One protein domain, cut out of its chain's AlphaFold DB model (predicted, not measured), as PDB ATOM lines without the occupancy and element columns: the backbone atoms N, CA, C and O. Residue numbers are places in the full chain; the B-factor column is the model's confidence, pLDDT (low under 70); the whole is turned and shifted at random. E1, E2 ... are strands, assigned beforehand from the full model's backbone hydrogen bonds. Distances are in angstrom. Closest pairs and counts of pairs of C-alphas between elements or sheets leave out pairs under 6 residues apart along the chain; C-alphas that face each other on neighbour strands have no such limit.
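What this domain is: This is residues 215 to 339 of the 375 residues of an uncharacterized protein of Acholeplasmataceae bacterium (UniProt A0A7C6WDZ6). Two twisted antiparallel sheets lie face to face as a sandwich, their strands running almost along the same line. The six-strand layer is built round the long, bent hairpin E6 and E7, with the hairpin E3 and E4 beside E6 and the hairpin E10 and E11 beside E7; the other layer joins E1, E2, E9, E8 and the short E5. The printed part has 125 residues, with no named helix and eleven named strands, E1 to E11 in chain order; the class is all strand. The larger sheet has the order E4, E3, E6, E7, E10, E11 and the smaller E1, E2, E9, E8, E5. The whole is compact, with a radius of gyration of the C-alphas of 14.3 A, and rounded, spanning 39 by 32 by 25 A.

How they stand to each other: In the larger sheet, E6, residues 266 to 278, and E7, residues 284 to 297, form an antiparallel hairpin, with N 271 and O 292 2.8 A apart, within hydrogen-bond range. E6 bends by 89 degrees at residue 269 and E7 by 101 degrees at residue 294; the C-alphas of these two residues face each other at 5.3 A. E3, residues 235 to 244, is antiparallel to E6, with N 239 and O 274 at 2.8 A. E4, residues 247 to 253, is an edge strand and forms a hairpin with E3; N 251 and O 240 are 2.8 A apart. On the other side of E7 from E6, E10, residues 326 to 331, is antiparallel to E7, with N 291 and O 330 at 2.8 A. E11, residues 334 to 338, is the other edge strand and forms a hairpin with E10, with N 334 and O 331 at 2.9 A. In the smaller sheet, E8, residues 303 to 310, and E9, residues 314 to 321, form a hairpin; N 318 and O 306 are 2.8 A apart. E2, residues 224 to 230, is antiparallel to E9, with N 227 and O 317 at 2.8 A. E1, residues 215 to 219, is an edge strand in a hairpin with E2; N 218 and O 226 are 2.8 A apart. E5, residues 258 to 260, is the other edge strand, antiparallel to E8, with N 260 and O 303 at 2.8 A. The two sheets have 26 pairs of C-alphas within 10 A; the parts that face each other are 10.6 A centre to centre, and their best planes are 4 degrees apart. The closest C-alphas of E1 and E7 are those of Leu 217 and Leu 289, 7.7 A apart.

Where its parts are: E6 measures 30.9 A from first to last C-alpha, E7 28.7 A, E3 27.4 A and E4 19.6 A, while E10 measures 14.0 A and E11 11.4 A. In the other sheet E9 measures 22.7 A, E2 and E8 19.9 A each, E1 13.2 A and E5 5.9 A. E1 begins at C-alpha 215, (4.515, -40.050, 28.654). E7 begins at C-alpha 284, (-2.222, -42.323, 43.442). E11 ends at C-alpha 338, (-9.361, -22.647, 19.228).

The domain as a whole: The two C-alphas farthest apart are those of Asp 281 and Lys 339, 42.2 A. The printed part has no cut, and its ten links are tight. The chain changes sheet at the links E2 to E3, E4 to E5, E5 to E6, E7 to E8 and E9 to E10. The mean pLDDT of the printed part is 89.3; residues 299 to 300 are under 70.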
ATOM      1  N   ILE A 215       5.667 -40.324  29.501       93.44
ATOM      2  CA  ILE A 215       4.515 -40.050  28.654       93.44
ATOM      3  C   ILE A 215       4.943 -39.124  27.523       93.44
ATOM      4  O   ILE A 215       5.361 -37.991  27.763       93.44
ATOM      5  N   ASN A 216       4.751 -39.578  26.286       92.56
ATOM      6  CA  ASN A 216       4.929 -38.764  25.091       92.56
ATOM      7  C   ASN A 216       3.608 -38.684  24.330       92.56
ATOM      8  O   ASN A 216       3.025 -39.703  23.970       92.56
ATOM      9  N   LEU A 217       3.124 -37.468  24.079       93.44
ATOM     10  CA  LEU A 217       1.861 -37.237  23.385       93.44
ATOM     11  C   LEU A 217       2.121 -36.511  22.065       93.44
ATOM     12  O   LEU A 217       2.428 -35.322  22.029       93.44
ATOM     13  N   PHE A 218       1.997 -37.246  20.965       90.81
ATOM     14  CA  PHE A 218       2.261 -36.769  19.616       90.81
ATOM     15  C   PHE A 218       0.972 -36.340  18.931       90.81
ATOM     16  O   PHE A 218      -0.031 -37.054  18.917       90.81
ATOM     17  N   LYS A 219       1.008 -35.178  18.286       91.31
ATOM     18  CA  LYS A 219      -0.079 -34.720  17.427       91.31
ATOM     19  C   LYS A 219       0.003 -35.425  16.071       91.31
ATOM     20  O   LYS A 219       0.974 -35.227  15.346       91.31
ATOM     21  N   ILE A 220      -1.021 -36.204  15.716       92.06
ATOM     22  CA  ILE A 220      -1.163 -36.773  14.364       92.06
ATOM     23  C   ILE A 220      -1.813 -35.722  13.461       92.06
ATOM     24  O   ILE A 220      -1.293 -35.382  12.400       92.06
ATOM     25  N   ASP A 221      -2.939 -35.166  13.912       89.69
ATOM     26  CA  ASP A 221      -3.610 -34.043  13.268       89.69
ATOM     27  C   ASP A 221      -4.320 -33.153  14.305       89.69
ATOM     28  O   ASP A 221      -4.007 -33.162  15.490       89.69
ATOM     29  N   LYS A 222      -5.249 -32.302  13.866       86.62
ATOM     30  CA  LYS A 222      -5.961 -31.362  14.739       86.62
ATOM     31  C   LYS A 222      -6.774 -32.035  15.860       86.62
ATOM     32  O   LYS A 222      -6.908 -31.441  16.928       86.62
ATOM     33  N   PHE A 223      -7.325 -33.223  15.615       92.75
ATOM     34  CA  PHE A 223      -8.245 -33.924  16.519       92.75
ATOM     35  C   PHE A 223      -7.793 -35.350  16.863       92.75
ATOM     36  O   PHE A 223      -8.455 -36.005  17.666       92.75
ATOM     37  N   ASN A 224      -6.687 -35.812  16.276       94.81
ATOM     38  CA  ASN A 224      -6.103 -37.123  16.519       94.81
ATOM     39  C   ASN A 224      -4.703 -37.001  17.134       94.81
ATOM     40  O   ASN A 224      -3.848 -36.266  16.624       94.81
ATOM     41  N   TYR A 225      -4.464 -37.755  18.203       95.12
ATOM     42  CA  TYR A 225      -3.209 -37.766  18.955       95.12
ATOM     43  C   TYR A 225      -2.765 -39.203  19.219       95.12
ATOM     44  O   TYR A 225      -3.604 -40.086  19.376       95.12
ATOM     45  N   LYS A 226      -1.454 -39.428  19.288       96.06
ATOM     46  CA  LYS A 226      -0.838 -40.693  19.688       96.06
ATOM     47  C   LYS A 226      -0.173 -40.508  21.045       96.06
ATOM     48  O   LYS A 226       0.707 -39.666  21.182       96.06
ATOM     49  N   LEU A 227      -0.574 -41.294  22.027       95.19
ATOM     50  CA  LEU A 227       0.067 -41.405  23.325       95.19
ATOM     51  C   LEU A 227       1.023 -42.599  23.305       95.19
ATOM     52  O   LEU A 227       0.591 -43.719  23.049       95.19
ATOM     53  N   GLU A 228       2.289 -42.372  23.630       95.25
ATOM     54  CA  GLU A 228       3.248 -43.415  23.988       95.25
ATOM     55  C   GLU A 228       3.485 -43.354  25.498       95.25
ATOM     56  O   GLU A 228       3.897 -42.326  26.037       95.25
ATOM     57  N   LEU A 229       3.187 -44.458  26.175       93.88
ATOM     58  CA  LEU A 229       3.313 -44.625  27.616       93.88
ATOM     59  C   LEU A 229       4.362 -45.703  27.885       93.88
ATOM     60  O   LEU A 229       4.179 -46.859  27.495       93.88
ATOM     61  N   ILE A 230       5.451 -45.325  28.547       93.31
ATOM     62  CA  ILE A 230       6.527 -46.229  28.956       93.31
ATOM     63  C   ILE A 230       6.593 -46.223  30.475       93.31
ATOM     64  O   ILE A 230       6.815 -45.177  31.085       93.31
ATOM     65  N   ASP A 231       6.374 -47.380  31.085       90.69
ATOM     66  CA  ASP A 231       6.294 -47.500  32.534       90.69
ATOM     67  C   ASP A 231       6.537 -48.933  33.024       90.69
ATOM     68  O   ASP A 231       6.298 -49.905  32.303       90.69
ATOM     69  N   ASP A 232       6.941 -49.065  34.287       85.88
ATOM     70  CA  ASP A 232       7.132 -50.354  34.960       85.88
ATOM     71  C   ASP A 232       5.837 -50.806  35.656       85.88
ATOM     72  O   ASP A 232       5.796 -51.106  36.846       85.88
ATOM     73  N   LYS A 233       4.731 -50.833  34.893       86.62
ATOM     74  CA  LYS A 233       3.394 -51.260  35.360       86.62
ATOM     75  C   LYS A 233       2.864 -50.441  36.546       86.62
ATOM     76  O   LYS A 233       2.114 -50.955  37.377       86.62
ATOM     77  N   VAL A 234       3.211 -49.158  36.612       91.00
ATOM     78  CA  VAL A 234       2.739 -48.203  37.634       91.00
ATOM     79  C   VAL A 234       1.437 -47.518  37.236       91.00
ATOM     80  O   VAL A 234       0.699 -47.023  38.085       91.00
ATOM     81  N   THR A 235       1.109 -47.501  35.947       93.00
ATOM     82  CA  THR A 235      -0.132 -46.919  35.443       93.00
ATOM     83  C   THR A 235      -1.334 -47.754  35.880       93.00
ATOM     84  O   THR A 235      -1.274 -48.983  35.932       93.00
ATOM     85  N   ARG A 236      -2.439 -47.083  36.219       92.31
ATOM     86  CA  ARG A 236      -3.646 -47.724  36.761       92.31
ATOM     87  C   ARG A 236      -4.863 -47.478  35.883       92.31
ATOM     88  O   ARG A 236      -5.524 -48.427  35.480       92.31
ATOM     89  N   TYR A 237      -5.179 -46.226  35.569       93.88
ATOM     90  CA  TYR A 237      -6.385 -45.886  34.807       93.88
ATOM     91  C   TYR A 237      -6.298 -44.492  34.185       93.88
ATOM     92  O   TYR A 237      -5.557 -43.629  34.659       93.88
ATOM     93  N   PHE A 238      -7.100 -44.247  33.150       95.00
ATOM     94  CA  PHE A 238      -7.409 -42.896  32.705       95.00
ATOM     95  C   PHE A 238      -8.387 -42.265  33.684       95.00
ATOM     96  O   PHE A 238      -9.344 -42.904  34.125       95.00
ATOM     97  N   TYR A 239      -8.170 -41.000  34.013       95.00
ATOM     98  CA  TYR A 239      -9.154 -40.214  34.733       95.00
ATOM     99  C   TYR A 239      -9.732 -39.136  33.835       95.00
ATOM    100  O   TYR A 239      -9.054 -38.589  32.964       95.00
ATOM    101  N   LEU A 240     -10.988 -38.809  34.103       93.81
ATOM    102  CA  LEU A 240     -11.672 -37.692  33.496       93.81
ATOM    103  C   LEU A 240     -12.346 -36.855  34.577       93.81
ATOM    104  O   LEU A 240     -13.078 -37.389  35.408       93.81
ATOM    105  N   THR A 241     -12.111 -35.548  34.544       93.44
ATOM    106  CA  THR A 241     -12.720 -34.592  35.471       93.44
ATOM    107  C   THR A 241     -13.444 -33.489  34.728       93.44
ATOM    108  O   THR A 241     -12.918 -32.929  33.767       93.44
ATOM    109  N   TYR A 242     -14.638 -33.156  35.194       90.88
ATOM    110  CA  TYR A 242     -15.441 -32.044  34.694       90.88
ATOM    111  C   TYR A 242     -16.326 -31.506  35.813       90.88
ATOM    112  O   TYR A 242     -16.553 -32.190  36.806       90.88
ATOM    113  N   PHE A 243     -16.844 -30.292  35.655       85.88
ATOM    114  CA  PHE A 243     -17.706 -29.672  36.659       85.88
ATOM    115  C   PHE A 243     -19.178 -29.730  36.256       85.88
ATOM    116  O   PHE A 243     -19.534 -29.459  35.109       85.88
ATOM    117  N   VAL A 244     -20.043 -30.031  37.222       82.38
ATOM    118  CA  VAL A 244     -21.502 -29.923  37.108       82.38
ATOM    119  C   VAL A 244     -22.005 -29.162  38.321       82.38
ATOM    120  O   VAL A 244     -21.803 -29.608  39.440       82.38
ATOM    121  N   ASN A 245     -22.671 -28.022  38.124       82.19
ATOM    122  CA  ASN A 245     -23.205 -27.208  39.226       82.19
ATOM    123  C   ASN A 245     -22.155 -26.873  40.312       82.19
ATOM    124  O   ASN A 245     -22.460 -26.919  41.499       82.19
ATOM    125  N   ASN A 246     -20.925 -26.540  39.902       83.06
ATOM    126  CA  ASN A 246     -19.752 -26.313  40.765       83.06
ATOM    127  C   ASN A 246     -19.236 -27.537  41.546       83.06
ATOM    128  O   ASN A 246     -18.317 -27.389  42.346       83.06
ATOM    129  N   GLU A 247     -19.750 -28.736  41.287       86.94
ATOM    130  CA  GLU A 247     -19.196 -29.980  41.820       86.94
ATOM    131  C   GLU A 247     -18.297 -30.644  40.778       86.94
ATOM    132  O   GLU A 247     -18.676 -30.781  39.612       86.94
ATOM    133  N   GLU A 248     -17.097 -31.051  41.191       89.31
ATOM    134  CA  GLU A 248     -16.200 -31.831  40.344       89.31
ATOM    135  C   GLU A 248     -16.693 -33.280  40.277       89.31
ATOM    136  O   GLU A 248     -16.839 -33.965  41.288       89.31
ATOM    137  N   VAL A 249     -16.932 -33.758  39.064       90.69
ATOM    138  CA  VAL A 249     -17.218 -35.158  38.782       90.69
ATOM    139  C   VAL A 249     -15.932 -35.826  38.323       90.69
ATOM    140  O   VAL A 249     -15.291 -35.358  37.384       90.69
ATOM    141  N   PHE A 250     -15.584 -36.942  38.963       91.62
ATOM    142  CA  PHE A 250     -14.405 -37.746  38.655       91.62
ATOM    143  C   PHE A 250     -14.828 -39.112  38.108       91.62
ATOM    144  O   PHE A 250     -15.494 -39.883  38.798       91.62
ATOM    145  N   LEU A 251     -14.429 -39.421  36.876       92.00
ATOM    146  CA  LEU A 251     -14.664 -40.712  36.231       92.00
ATOM    147  C   LEU A 251     -13.335 -41.430  35.994       92.00
ATOM    148  O   LEU A 251     -12.330 -40.799  35.662       92.00
ATOM    149  N   LYS A 252     -13.343 -42.753  36.157       93.44
ATOM    150  CA  LYS A 252     -12.203 -43.633  35.884       93.44
ATOM    151  C   LYS A 252     -12.515 -44.487  34.660       93.44
ATOM    152  O   LYS A 252     -13.631 -44.985  34.540       93.44
ATOM    153  N   TYR A 253     -11.528 -44.668  33.793       93.25
ATOM    154  CA  TYR A 253     -11.604 -45.558  32.639       93.25
ATOM    155  C   TYR A 253     -10.369 -46.471  32.607       93.25
ATOM    156  O   TYR A 253      -9.267 -46.001  32.902       93.25
ATOM    157  N   PRO A 254     -10.515 -47.758  32.258       93.31
ATOM    158  CA  PRO A 254      -9.381 -48.670  32.087       93.31
ATOM    159  C   PRO A 254      -8.384 -48.165  31.033       93.31
ATOM    160  O   PRO A 254      -8.739 -47.400  30.138       93.31
ATOM    161  N   ILE A 255      -7.128 -48.615  31.099       92.06
ATOM    162  CA  ILE A 255      -6.120 -48.347  30.062       92.06
ATOM    163  C   ILE A 255      -6.302 -49.356  28.925       92.06
ATOM    164  O   ILE A 255      -5.569 -50.334  28.812       92.06
ATOM    165  N   ASN A 256      -7.326 -49.146  28.104       90.44
ATOM    166  CA  ASN A 256      -7.638 -49.988  26.949       90.44
ATOM    167  C   ASN A 256      -8.486 -49.223  25.919       90.44
ATOM    168  O   ASN A 256      -8.607 -47.993  25.980       90.44
ATOM    169  N   ASN A 257      -9.071 -49.954  24.970       91.44
ATOM    170  CA  ASN A 257     -10.037 -49.404  24.027       91.44
ATOM    171  C   ASN A 257     -11.257 -48.847  24.772       91.44
ATOM    172  O   ASN A 257     -12.007 -49.598  25.391       91.44
ATOM    173  N   ASN A 258     -11.497 -47.539  24.677       90.62
ATOM    174  CA  ASN A 258     -12.619 -46.893  25.353       90.62
ATOM    175  C   ASN A 258     -13.352 -45.908  24.461       90.62
ATOM    176  O   ASN A 258     -12.766 -45.183  23.659       90.62
ATOM    177  N   LYS A 259     -14.656 -45.798  24.707       91.00
ATOM    178  CA  LYS A 259     -15.427 -44.613  24.341       91.00
ATOM    179  C   LYS A 259     -15.724 -43.851  25.614       91.00
ATOM    180  O   LYS A 259     -16.439 -44.330  26.492       91.00
ATOM    181  N   VAL A 260     -15.119 -42.679  25.718       87.81
ATOM    182  CA  VAL A 260     -15.269 -41.804  26.868       87.81
ATOM    183  C   VAL A 260     -16.566 -41.036  26.699       87.81
ATOM    184  O   VAL A 260     -16.734 -40.255  25.756       87.81
ATOM    185  N   ASN A 261     -17.486 -41.296  27.615       85.50
ATOM    186  CA  ASN A 261     -18.872 -40.874  27.535       85.50
ATOM    187  C   ASN A 261     -19.189 -39.977  28.728       85.50
ATOM    188  O   ASN A 261     -18.849 -40.324  29.860       85.50
ATOM    189  N   ILE A 262     -19.882 -38.863  28.490       82.38
ATOM    190  CA  ILE A 262     -20.368 -38.009  29.573       82.38
ATOM    191  C   ILE A 262     -21.843 -38.336  29.825       82.38
ATOM    192  O   ILE A 262     -22.664 -38.193  28.921       82.38
ATOM    193  N   PRO A 263     -22.220 -38.761  31.043       73.00
ATOM    194  CA  PRO A 263     -23.563 -39.267  31.336       73.00
ATOM    195  C   PRO A 263     -24.658 -38.187  31.376       73.00
ATOM    196  O   PRO A 263     -25.815 -38.499  31.656       73.00
ATOM    197  N   ARG A 264     -24.318 -36.910  31.171       75.94
ATOM    198  CA  ARG A 264     -25.239 -35.771  31.272       75.94
ATOM    199  C   ARG A 264     -24.922 -34.725  30.215       75.94
ATOM    200  O   ARG A 264     -23.776 -34.599  29.794       75.94
ATOM    201  N   ILE A 265     -25.941 -33.952  29.847       74.12
ATOM    202  CA  ILE A 265     -25.749 -32.786  28.990       74.12
ATOM    203  C   ILE A 265     -24.994 -31.725  29.783       74.12
ATOM    204  O   ILE A 265     -25.379 -31.392  30.906       74.12
ATOM    205  N   LEU A 266     -23.926 -31.211  29.192       77.38
ATOM    206  CA  LEU A 266     -23.092 -30.174  29.776       77.38
ATOM    207  C   LEU A 266     -23.081 -28.948  28.871       77.38
ATOM    208  O   LEU A 266     -23.061 -29.096  27.654       77.38
ATOM    209  N   HIS A 267     -23.041 -27.754  29.455       80.62
ATOM    210  CA  HIS A 267     -22.892 -26.493  28.727       80.62
ATOM    211  C   HIS A 267     -21.615 -25.790  29.182       80.62
ATOM    212  O   HIS A 267     -21.293 -25.840  30.370       80.62
ATOM    213  N   ASN A 268     -20.898 -25.153  28.252       81.88
ATOM    214  CA  ASN A 268     -19.658 -24.399  28.488       81.88
ATOM    215  C   ASN A 268     -18.710 -25.121  29.452       81.88
ATOM    216  O   ASN A 268     -18.340 -24.604  30.507       81.88
ATOM    217  N   SER A 269     -18.424 -26.377  29.137       84.75
ATOM    218  CA  SER A 269     -17.801 -27.299  30.070       84.75
ATOM    219  C   SER A 269     -16.375 -27.607  29.692       84.75
ATOM    220  O   SER A 269     -16.046 -27.848  28.532       84.75
ATOM    221  N   LYS A 270     -15.555 -27.620  30.733       90.25
ATOM    222  CA  LYS A 270     -14.136 -27.908  30.695       90.25
ATOM    223  C   LYS A 270     -13.919 -29.311  31.230       90.25
ATOM    224  O   LYS A 270     -14.311 -29.622  32.355       90.25
ATOM    225  N   ILE A 271     -13.340 -30.154  30.391       91.94
ATOM    226  CA  ILE A 271     -13.146 -31.574  30.637       91.94
ATOM    227  C   ILE A 271     -11.653 -31.846  30.576       91.94
ATOM    228  O   ILE A 271     -11.024 -31.602  29.551       91.94
ATOM    229  N   LYS A 272     -11.086 -32.360  31.661       94.50
ATOM    230  CA  LYS A 272      -9.676 -32.749  31.721       94.50
ATOM    231  C   LYS A 272      -9.576 -34.258  31.653       94.50
ATOM    232  O   LYS A 272     -10.309 -34.954  32.353       94.50
ATOM    233  N   LEU A 273      -8.660 -34.743  30.832       95.06
ATOM    234  CA  LEU A 273      -8.286 -36.143  30.730       95.06
ATOM    235  C   LEU A 273      -6.844 -36.285  31.203       95.06
ATOM    236  O   LEU A 273      -5.970 -35.507  30.810       95.06
ATOM    237  N   GLY A 274      -6.577 -37.318  31.984       95.44
ATOM    238  CA  GLY A 274      -5.215 -37.664  32.342       95.44
ATOM    239  C   GLY A 274      -5.041 -39.127  32.696       95.44
ATOM    240  O   GLY A 274      -5.963 -39.933  32.574       95.44
ATOM    241  N   ILE A 275      -3.838 -39.460  33.143       95.31
ATOM    242  CA  ILE A 275      -3.467 -40.789  33.617       95.31
ATOM    243  C   ILE A 275      -3.252 -40.750  35.121       95.31
ATOM    244  O   ILE A 275      -2.627 -39.831  35.651       95.31
ATOM    245  N   CYS A 276      -3.769 -41.769  35.795       95.38
ATOM    246  CA  CYS A 276      -3.483 -42.064  37.183       95.38
ATOM    247  C   CYS A 276      -2.461 -43.203  37.274       95.38
ATOM    248  O   CYS A 276      -2.611 -44.226  36.598       95.38
ATOM    249  N   TYR A 277      -1.454 -43.035  38.125       94.00
ATOM    250  CA  TYR A 277      -0.403 -44.017  38.380       94.00
ATOM    251  C   TYR A 277      -0.091 -44.101  39.877       94.00
ATOM    252  O   TYR A 277      -0.417 -43.195  40.641       94.00
ATOM    253  N   ASP A 278       0.522 -45.203  40.286       91.81
ATOM    254  CA  ASP A 278       0.924 -45.488  41.660       91.81
ATOM    255  C   ASP A 278       2.341 -46.070  41.649       91.81
ATOM    256  O   ASP A 278       2.607 -47.058  40.965       91.81
ATOM    257  N   LEU A 279       3.240 -45.429  42.399       91.25
ATOM    258  CA  LEU A 279       4.665 -45.766  42.444       91.25
ATOM    259  C   LEU A 279       4.995 -46.887  43.449       91.25
ATOM    260  O   LEU A 279       6.171 -47.172  43.680       91.25
ATOM    261  N   GLY A 280       3.981 -47.513  44.056       85.88
ATOM    262  CA  GLY A 280       4.125 -48.678  44.935       85.88
ATOM    263  C   GLY A 280       3.825 -48.411  46.413       85.88
ATOM    264  O   GLY A 280       4.101 -49.259  47.252       85.88
ATOM    265  N   ASP A 281       3.276 -47.251  46.766       83.25
ATOM    266  CA  ASP A 281       2.854 -46.912  48.136       83.25
ATOM    267  C   ASP A 281       1.341 -46.674  48.251       83.25
ATOM    268  O   ASP A 281       0.862 -46.185  49.274       83.25
ATOM    269  N   LYS A 282       0.581 -47.014  47.199       80.00
ATOM    270  CA  LYS A 282      -0.855 -46.723  47.072       80.00
ATOM    271  C   LYS A 282      -1.158 -45.217  47.103       80.00
ATOM    272  O   LYS A 282      -2.309 -44.817  47.302       80.00
ATOM    273  N   SER A 283      -0.154 -44.372  46.855       82.44
ATOM    274  CA  SER A 283      -0.311 -42.933  46.674       82.44
ATOM    275  C   SER A 283      -0.540 -42.627  45.198       82.44
ATOM    276  O   SER A 283       0.385 -42.425  44.409       82.44
ATOM    277  N   TYR A 284      -1.815 -42.606  44.814       88.62
ATOM    278  CA  TYR A 284      -2.222 -42.323  43.442       88.62
ATOM    279  C   TYR A 284      -1.862 -40.893  43.028       88.62
ATOM    280  O   TYR A 284      -2.389 -39.913  43.562       88.62
ATOM    281  N   GLN A 285      -1.020 -40.783  42.008       93.06
ATOM    282  CA  GLN A 285      -0.612 -39.530  41.386       93.06
ATOM    283  C   GLN A 285      -1.224 -39.402  39.989       93.06
ATOM    284  O   GLN A 285      -1.652 -40.379  39.375       93.06
ATOM    285  N   LYS A 286      -1.318 -38.164  39.496       95.00
ATOM    286  CA  LYS A 286      -2.033 -37.825  38.259       95.00
ATOM    287  C   LYS A 286      -1.139 -37.021  37.320       95.00
ATOM    288  O   LYS A 286      -0.464 -36.097  37.765       95.00
ATOM    289  N   ILE A 287      -1.187 -37.341  36.030       94.62
ATOM    290  CA  ILE A 287      -0.617 -36.529  34.945       94.62
ATOM    291  C   ILE A 287      -1.755 -36.127  34.011       94.62
ATOM    292  O   ILE A 287      -2.424 -36.988  33.439       94.62
ATOM    293  N   GLU A 288      -1.981 -34.822  33.871       95.06
ATOM    294  CA  GLU A 288      -2.947 -34.276  32.916       95.06
ATOM    295  C   GLU A 288      -2.381 -34.400  31.499       95.06
ATOM    296  O   GLU A 288      -1.258 -33.983  31.237       95.06
ATOM    297  N   LEU A 289      -3.161 -34.990  30.594       94.69
ATOM    298  CA  LEU A 289      -2.777 -35.179  29.195       94.69
ATOM    299  C   LEU A 289      -3.372 -34.098  28.304       94.69
ATOM    300  O   LEU A 289      -2.716 -33.576  27.403       94.69
ATOM    301  N   MET A 290      -4.651 -33.800  28.516       94.12
ATOM    302  CA  MET A 290      -5.382 -32.849  27.699       94.12
ATOM    303  C   MET A 290      -6.563 -32.256  28.446       94.12
ATOM    304  O   MET A 290      -7.125 -32.845  29.369       94.12
ATOM    305  N   GLU A 291      -6.977 -31.104  27.960       94.38
ATOM    306  CA  GLU A 291      -8.119 -30.358  28.431       94.38
ATOM    307  C   GLU A 291      -8.938 -29.907  27.219       94.38
ATOM    308  O   GLU A 291      -8.424 -29.337  26.253       94.38
ATOM    309  N   LEU A 292     -10.226 -30.228  27.258       92.81
ATOM    310  CA  LEU A 292     -11.188 -30.012  26.190       92.81
ATOM    311  C   LEU A 292     -12.273 -29.070  26.695       92.81
ATOM    312  O   LEU A 292     -12.882 -29.321  27.736       92.81
ATOM    313  N   GLU A 293     -12.551 -28.017  25.937       91.56
ATOM    314  CA  GLU A 293     -13.650 -27.101  26.234       91.56
ATOM    315  C   GLU A 293     -14.737 -27.257  25.180       91.56
ATOM    316  O   GLU A 293     -14.473 -27.168  23.979       91.56
ATOM    317  N   TYR A 294     -15.964 -27.504  25.630       89.38
ATOM    318  CA  TYR A 294     -17.134 -27.677  24.778       89.38
ATOM    319  C   TYR A 294     -18.205 -26.647  25.122       89.38
ATOM    320  O   TYR A 294     -18.572 -26.492  26.286       89.38
ATOM    321  N   ALA A 295     -18.800 -26.041  24.093       86.56
ATOM    322  CA  ALA A 295     -19.968 -25.174  24.243       86.56
ATOM    323  C   ALA A 295     -21.178 -25.964  24.769       86.56
ATOM    324  O   ALA A 295     -21.937 -25.513  25.624       86.56
ATOM    325  N   GLU A 296     -21.349 -27.181  24.251       84.19
ATOM    326  CA  GLU A 296     -22.371 -28.121  24.687       84.19
ATOM    327  C   GLU A 296     -21.922 -29.555  24.403       84.19
ATOM    328  O   GLU A 296     -21.587 -29.886  23.263       84.19
ATOM    329  N   VAL A 297     -21.985 -30.421  25.410       80.06
ATOM    330  CA  VAL A 297     -21.819 -31.867  25.258       80.06
ATOM    331  C   VAL A 297     -23.182 -32.515  25.415       80.06
ATOM    332  O   VAL A 297     -23.725 -32.531  26.510       80.06
ATOM    333  N   ASN A 298     -23.729 -33.062  24.332       72.75
ATOM    334  CA  ASN A 298     -24.962 -33.862  24.337       72.75
ATOM    335  C   ASN A 298     -24.774 -35.227  23.657       72.75
ATOM    336  O   ASN A 298     -25.737 -35.896  23.286       72.75
ATOM    337  N   GLU A 299     -23.518 -35.608  23.448       66.81
ATOM    338  CA  GLU A 299     -23.140 -36.793  22.697       66.81
ATOM    339  C   GLU A 299     -22.884 -37.965  23.631       66.81
ATOM    340  O   GLU A 299     -22.396 -37.802  24.749       66.81
ATOM    341  N   ASN A 300     -23.118 -39.167  23.107       67.19
ATOM    342  CA  ASN A 300     -22.760 -40.380  23.818       67.19
ATOM    343  C   ASN A 300     -21.246 -40.511  23.993       67.19
ATOM    344  O   ASN A 300     -20.877 -41.172  24.940       67.19
ATOM    345  N   SER A 301     -20.388 -39.899  23.158       82.38
ATOM    346  CA  SER A 301     -18.926 -39.995  23.285       82.38
ATOM    347  C   SER A 301     -18.205 -38.700  22.894       82.38
ATOM    348  O   SER A 301     -18.467 -38.125  21.836       82.38
ATOM    349  N   ILE A 302     -17.276 -38.252  23.742       88.62
ATOM    350  CA  ILE A 302     -16.435 -37.059  23.528       88.62
ATOM    351  C   ILE A 302     -15.021 -37.399  23.045       88.62
ATOM    352  O   ILE A 302     -14.353 -36.563  22.437       88.62
ATOM    353  N   LEU A 303     -14.571 -38.624  23.303       91.38
ATOM    354  CA  LEU A 303     -13.233 -39.099  22.992       91.38
ATOM    355  C   LEU A 303     -13.286 -40.612  22.769       91.38
ATOM    356  O   LEU A 303     -13.827 -41.351  23.592       91.38
ATOM    357  N   GLU A 304     -12.711 -41.061  21.662       94.44
ATOM    358  CA  GLU A 304     -12.424 -42.473  21.415       94.44
ATOM    359  C   GLU A 304     -10.940 -42.722  21.705       94.44
ATOM    360  O   GLU A 304     -10.077 -41.975  21.238       94.44
ATOM    361  N   ILE A 305     -10.659 -43.752  22.498       94.50
ATOM    362  CA  ILE A 305      -9.322 -44.234  22.835       94.50
ATOM    363  C   ILE A 305      -9.169 -45.611  22.199       94.50
ATOM    364  O   ILE A 305      -9.987 -46.494  22.446       94.50
ATOM    365  N   GLU A 306      -8.125 -45.794  21.402       94.62
ATOM    366  CA  GLU A 306      -7.802 -47.056  20.740       94.62
ATOM    367  C   GLU A 306      -6.398 -47.504  21.153       94.62
ATOM    368  O   GLU A 306      -5.419 -46.801  20.917       94.62
ATOM    369  N   LEU A 307      -6.291 -48.674  21.773       91.88
ATOM    370  CA  LEU A 307      -5.023 -49.306  22.114       91.88
ATOM    371  C   LEU A 307      -4.435 -49.947  20.854       91.88
ATOM    372  O   LEU A 307      -4.953 -50.934  20.338       91.88
ATOM    373  N   THR A 308      -3.332 -49.386  20.369       91.88
ATOM    374  CA  THR A 308      -2.667 -49.829  19.133       91.88
ATOM    375  C   THR A 308      -1.485 -50.755  19.380       91.88
ATOM    376  O   THR A 308      -1.176 -51.595  18.535       91.88
ATOM    377  N   LYS A 309      -0.838 -50.636  20.544       90.50
ATOM    378  CA  LYS A 309       0.297 -51.469  20.943       90.50
ATOM    379  C   LYS A 309       0.256 -51.736  22.442       90.50
ATOM    380  O   LYS A 309       0.056 -50.807  23.223       90.50
ATOM    381  N   LEU A 310       0.490 -52.991  22.828       88.12
ATOM    382  CA  LEU A 310       0.591 -53.428  24.218       88.12
ATOM    383  C   LEU A 310       1.789 -54.371  24.380       88.12
ATOM    384  O   LEU A 310       1.728 -55.540  24.008       88.12
ATOM    385  N   GLU A 311       2.870 -53.842  24.937       86.44
ATOM    386  CA  GLU A 311       4.031 -54.586  25.429       86.44
ATOM    387  C   GLU A 311       4.099 -54.453  26.960       86.44
ATOM    388  O   GLU A 311       3.421 -53.606  27.549       86.44
ATOM    389  N   ASP A 312       4.926 -55.270  27.620       79.75
ATOM    390  CA  ASP A 312       4.997 -55.312  29.089       79.75
ATOM    391  C   ASP A 312       5.226 -53.921  29.709       79.75
ATOM    392  O   ASP A 312       4.491 -53.512  30.616       79.75
ATOM    393  N   ASN A 313       6.166 -53.152  29.149       84.81
ATOM    394  CA  ASN A 313       6.559 -51.836  29.665       84.81
ATOM    395  C   ASN A 313       6.244 -50.678  28.706       84.81
ATOM    396  O   ASN A 313       6.529 -49.531  29.023       84.81
ATOM    397  N   SER A 314       5.631 -50.938  27.546       89.44
ATOM    398  CA  SER A 314       5.334 -49.907  26.543       89.44
ATOM    399  C   SER A 314       3.930 -50.071  25.974       89.44
ATOM    400  O   SER A 314       3.509 -51.172  25.623       89.44
ATOM    401  N   LYS A 315       3.194 -48.964  25.897       91.00
ATOM    402  CA  LYS A 315       1.822 -48.913  25.400       91.00
ATOM    403  C   LYS A 315       1.684 -47.758  24.421       91.00
ATOM    404  O   LYS A 315       2.193 -46.668  24.673       91.00
ATOM    405  N   GLU A 316       0.964 -47.986  23.329       94.31
ATOM    406  CA  GLU A 316       0.632 -46.935  22.365       94.31
ATOM    407  C   GLU A 316      -0.881 -46.838  22.206       94.31
ATOM    408  O   GLU A 316      -1.539 -47.821  21.849       94.31
ATOM    409  N   LEU A 317      -1.435 -45.650  22.445       95.31
ATOM    410  CA  LEU A 317      -2.864 -45.382  22.328       95.31
ATOM    411  C   LEU A 317      -3.127 -44.230  21.364       95.31
ATOM    412  O   LEU A 317      -2.455 -43.204  21.409       95.31
ATOM    413  N   ASN A 318      -4.148 -44.369  20.530       96.25
ATOM    414  CA  ASN A 318      -4.664 -43.290  19.705       96.25
ATOM    415  C   ASN A 318      -5.869 -42.645  20.383       96.25
ATOM    416  O   ASN A 318      -6.793 -43.322  20.829       96.25
ATOM    417  N   PHE A 319      -5.868 -41.322  20.418       95.69
ATOM    418  CA  PHE A 319      -6.944 -40.493  20.932       95.69
ATOM    419  C   PHE A 319      -7.598 -39.752  19.783       95.69
ATOM    420  O   PHE A 319      -6.934 -39.008  19.061       95.69
ATOM    421  N   LYS A 320      -8.910 -39.915  19.648       95.19
ATOM    422  CA  LYS A 320      -9.716 -39.259  18.624       95.19
ATOM    423  C   LYS A 320     -10.815 -38.441  19.281       95.19
ATOM    424  O   LYS A 320     -11.791 -38.974  19.808       95.19
ATOM    425  N   ILE A 321     -10.634 -37.126  19.246       93.12
ATOM    426  CA  ILE A 321     -11.512 -36.163  19.907       93.12
ATOM    427  C   ILE A 321     -12.746 -35.908  19.044       93.12
ATOM    428  O   ILE A 321     -12.661 -35.681  17.830       93.12
ATOM    429  N   ASN A 322     -13.913 -35.871  19.681       90.19
ATOM    430  CA  ASN A 322     -15.134 -35.453  19.021       90.19
ATOM    431  C   ASN A 322     -15.137 -33.935  18.805       90.19
ATOM    432  O   ASN A 322     -15.146 -33.149  19.752       90.19
ATOM    433  N   LYS A 323     -15.165 -33.520  17.538       88.50
ATOM    434  CA  LYS A 323     -15.112 -32.111  17.122       88.50
ATOM    435  C   LYS A 323     -16.424 -31.339  17.290       88.50
ATOM    436  O   LYS A 323     -16.432 -30.118  17.125       88.50
ATOM    437  N   LYS A 324     -17.557 -32.012  17.505       85.94
ATOM    438  CA  LYS A 324     -18.859 -31.335  17.571       85.94
ATOM    439  C   LYS A 324     -18.920 -30.464  18.823       85.94
ATOM    440  O   LYS A 324     -18.619 -30.935  19.908       85.94
ATOM    441  N   ASN A 325     -19.304 -29.197  18.657       86.25
ATOM    442  CA  ASN A 325     -19.390 -28.195  19.731       86.25
ATOM    443  C   ASN A 325     -18.088 -27.939  20.516       86.25
ATOM    444  O   ASN A 325     -18.125 -27.215  21.506       86.25
ATOM    445  N   LEU A 326     -16.957 -28.476  20.060       89.19
ATOM    446  CA  LEU A 326     -15.650 -28.262  20.662       89.19
ATOM    447  C   LEU A 326     -15.172 -26.833  20.384       89.19
ATOM    448  O   LEU A 326     -15.188 -26.378  19.234       89.19
ATOM    449  N   GLU A 327     -14.755 -26.140  21.433       90.69
ATOM    450  CA  GLU A 327     -14.271 -24.760  21.404       90.69
ATOM    451  C   GLU A 327     -12.752 -24.705  21.497       90.69
ATOM    452  O   GLU A 327     -12.126 -24.068  20.651       90.69
ATOM    453  N   THR A 328     -12.162 -25.434  22.445       92.44
ATOM    454  CA  THR A 328     -10.718 -25.391  22.707       92.44
ATOM    455  C   THR A 328     -10.166 -26.796  22.928       92.44
ATOM    456  O   THR A 328     -10.825 -27.642  23.533       92.44
ATOM    457  N   ILE A 329      -8.942 -27.041  22.455       92.31
ATOM    458  CA  ILE A 329      -8.110 -28.166  22.907       92.31
ATOM    459  C   ILE A 329      -6.809 -27.589  23.452       92.31
ATOM    460  O   ILE A 329      -6.070 -26.912  22.726       92.31
ATOM    461  N   LYS A 330      -6.509 -27.925  24.703       92.56
ATOM    462  CA  LYS A 330      -5.191 -27.785  25.310       92.56
ATOM    463  C   LYS A 330      -4.603 -29.186  25.498       92.56
ATOM    464  O   LYS A 330      -5.286 -30.087  25.974       92.56
ATOM    465  N   VAL A 331      -3.366 -29.387  25.067       90.50
ATOM    466  CA  VAL A 331      -2.635 -30.649  25.213       90.50
ATOM    467  C   VAL A 331      -1.421 -30.371  26.074       90.50
ATOM    468  O   VAL A 331      -0.629 -29.490  25.740       90.50
ATOM    469  N   MET A 332      -1.292 -31.096  27.184       84.81
ATOM    470  CA  MET A 332      -0.346 -30.772  28.250       84.81
ATOM    471  C   MET A 332      -0.507 -29.284  28.631       84.81
ATOM    472  O   MET A 332      -1.582 -28.861  29.067       84.81
ATOM    473  N   ASP A 333       0.509 -28.457  28.373       82.81
ATOM    474  CA  ASP A 333       0.477 -27.018  28.643       82.81
ATOM    475  C   ASP A 333       0.268 -26.113  27.423       82.81
ATOM    476  O   ASP A 333       0.209 -24.891  27.562       82.81
ATOM    477  N   GLU A 334       0.043 -26.687  26.240       86.00
ATOM    478  CA  GLU A 334      -0.065 -25.937  24.989       86.00
ATOM    479  C   GLU A 334      -1.491 -25.923  24.426       86.00
ATOM    480  O   GLU A 334      -2.140 -26.958  24.263       86.00
ATOM    481  N   VAL A 335      -1.991 -24.735  24.069       86.94
ATOM    482  CA  VAL A 335      -3.272 -24.593  23.360       86.94
ATOM    483  C   VAL A 335      -3.054 -24.881  21.877       86.94
ATOM    484  O   VAL A 335      -2.385 -24.127  21.173       86.94
ATOM    485  N   VAL A 336      -3.646 -25.970  21.386       89.06
ATOM    486  CA  VAL A 336      -3.413 -26.492  20.025       89.06
ATOM    487  C   VAL A 336      -4.593 -26.278  19.078       89.06
ATOM    488  O   VAL A 336      -4.445 -26.428  17.859       89.06
ATOM    489  N   PHE A 337      -5.766 -25.931  19.614       89.06
ATOM    490  CA  PHE A 337      -6.950 -25.578  18.839       89.06
ATOM    491  C   PHE A 337      -7.816 -24.565  19.582       89.06
ATOM    492  O   PHE A 337      -8.108 -24.753  20.757       89.06
ATOM    493  N   ILE A 338      -8.280 -23.554  18.845       88.06
ATOM    494  CA  ILE A 338      -9.361 -22.647  19.228       88.06
ATOM    495  C   ILE A 338     -10.338 -22.583  18.049       88.06
ATOM    496  O   ILE A 338      -9.926 -22.460  16.888       88.06
ATOM    497  N   LYS A 339     -11.636 -22.698  18.325       86.19
ATOM    498  CA  LYS A 339     -12.701 -22.574  17.331       86.19
ATOM    499  C   LYS A 339     -12.757 -21.139  16.825       86.19
ATOM    500  O   LYS A 339     -12.941 -20.198  17.588       86.19
TER     501      LYS A 339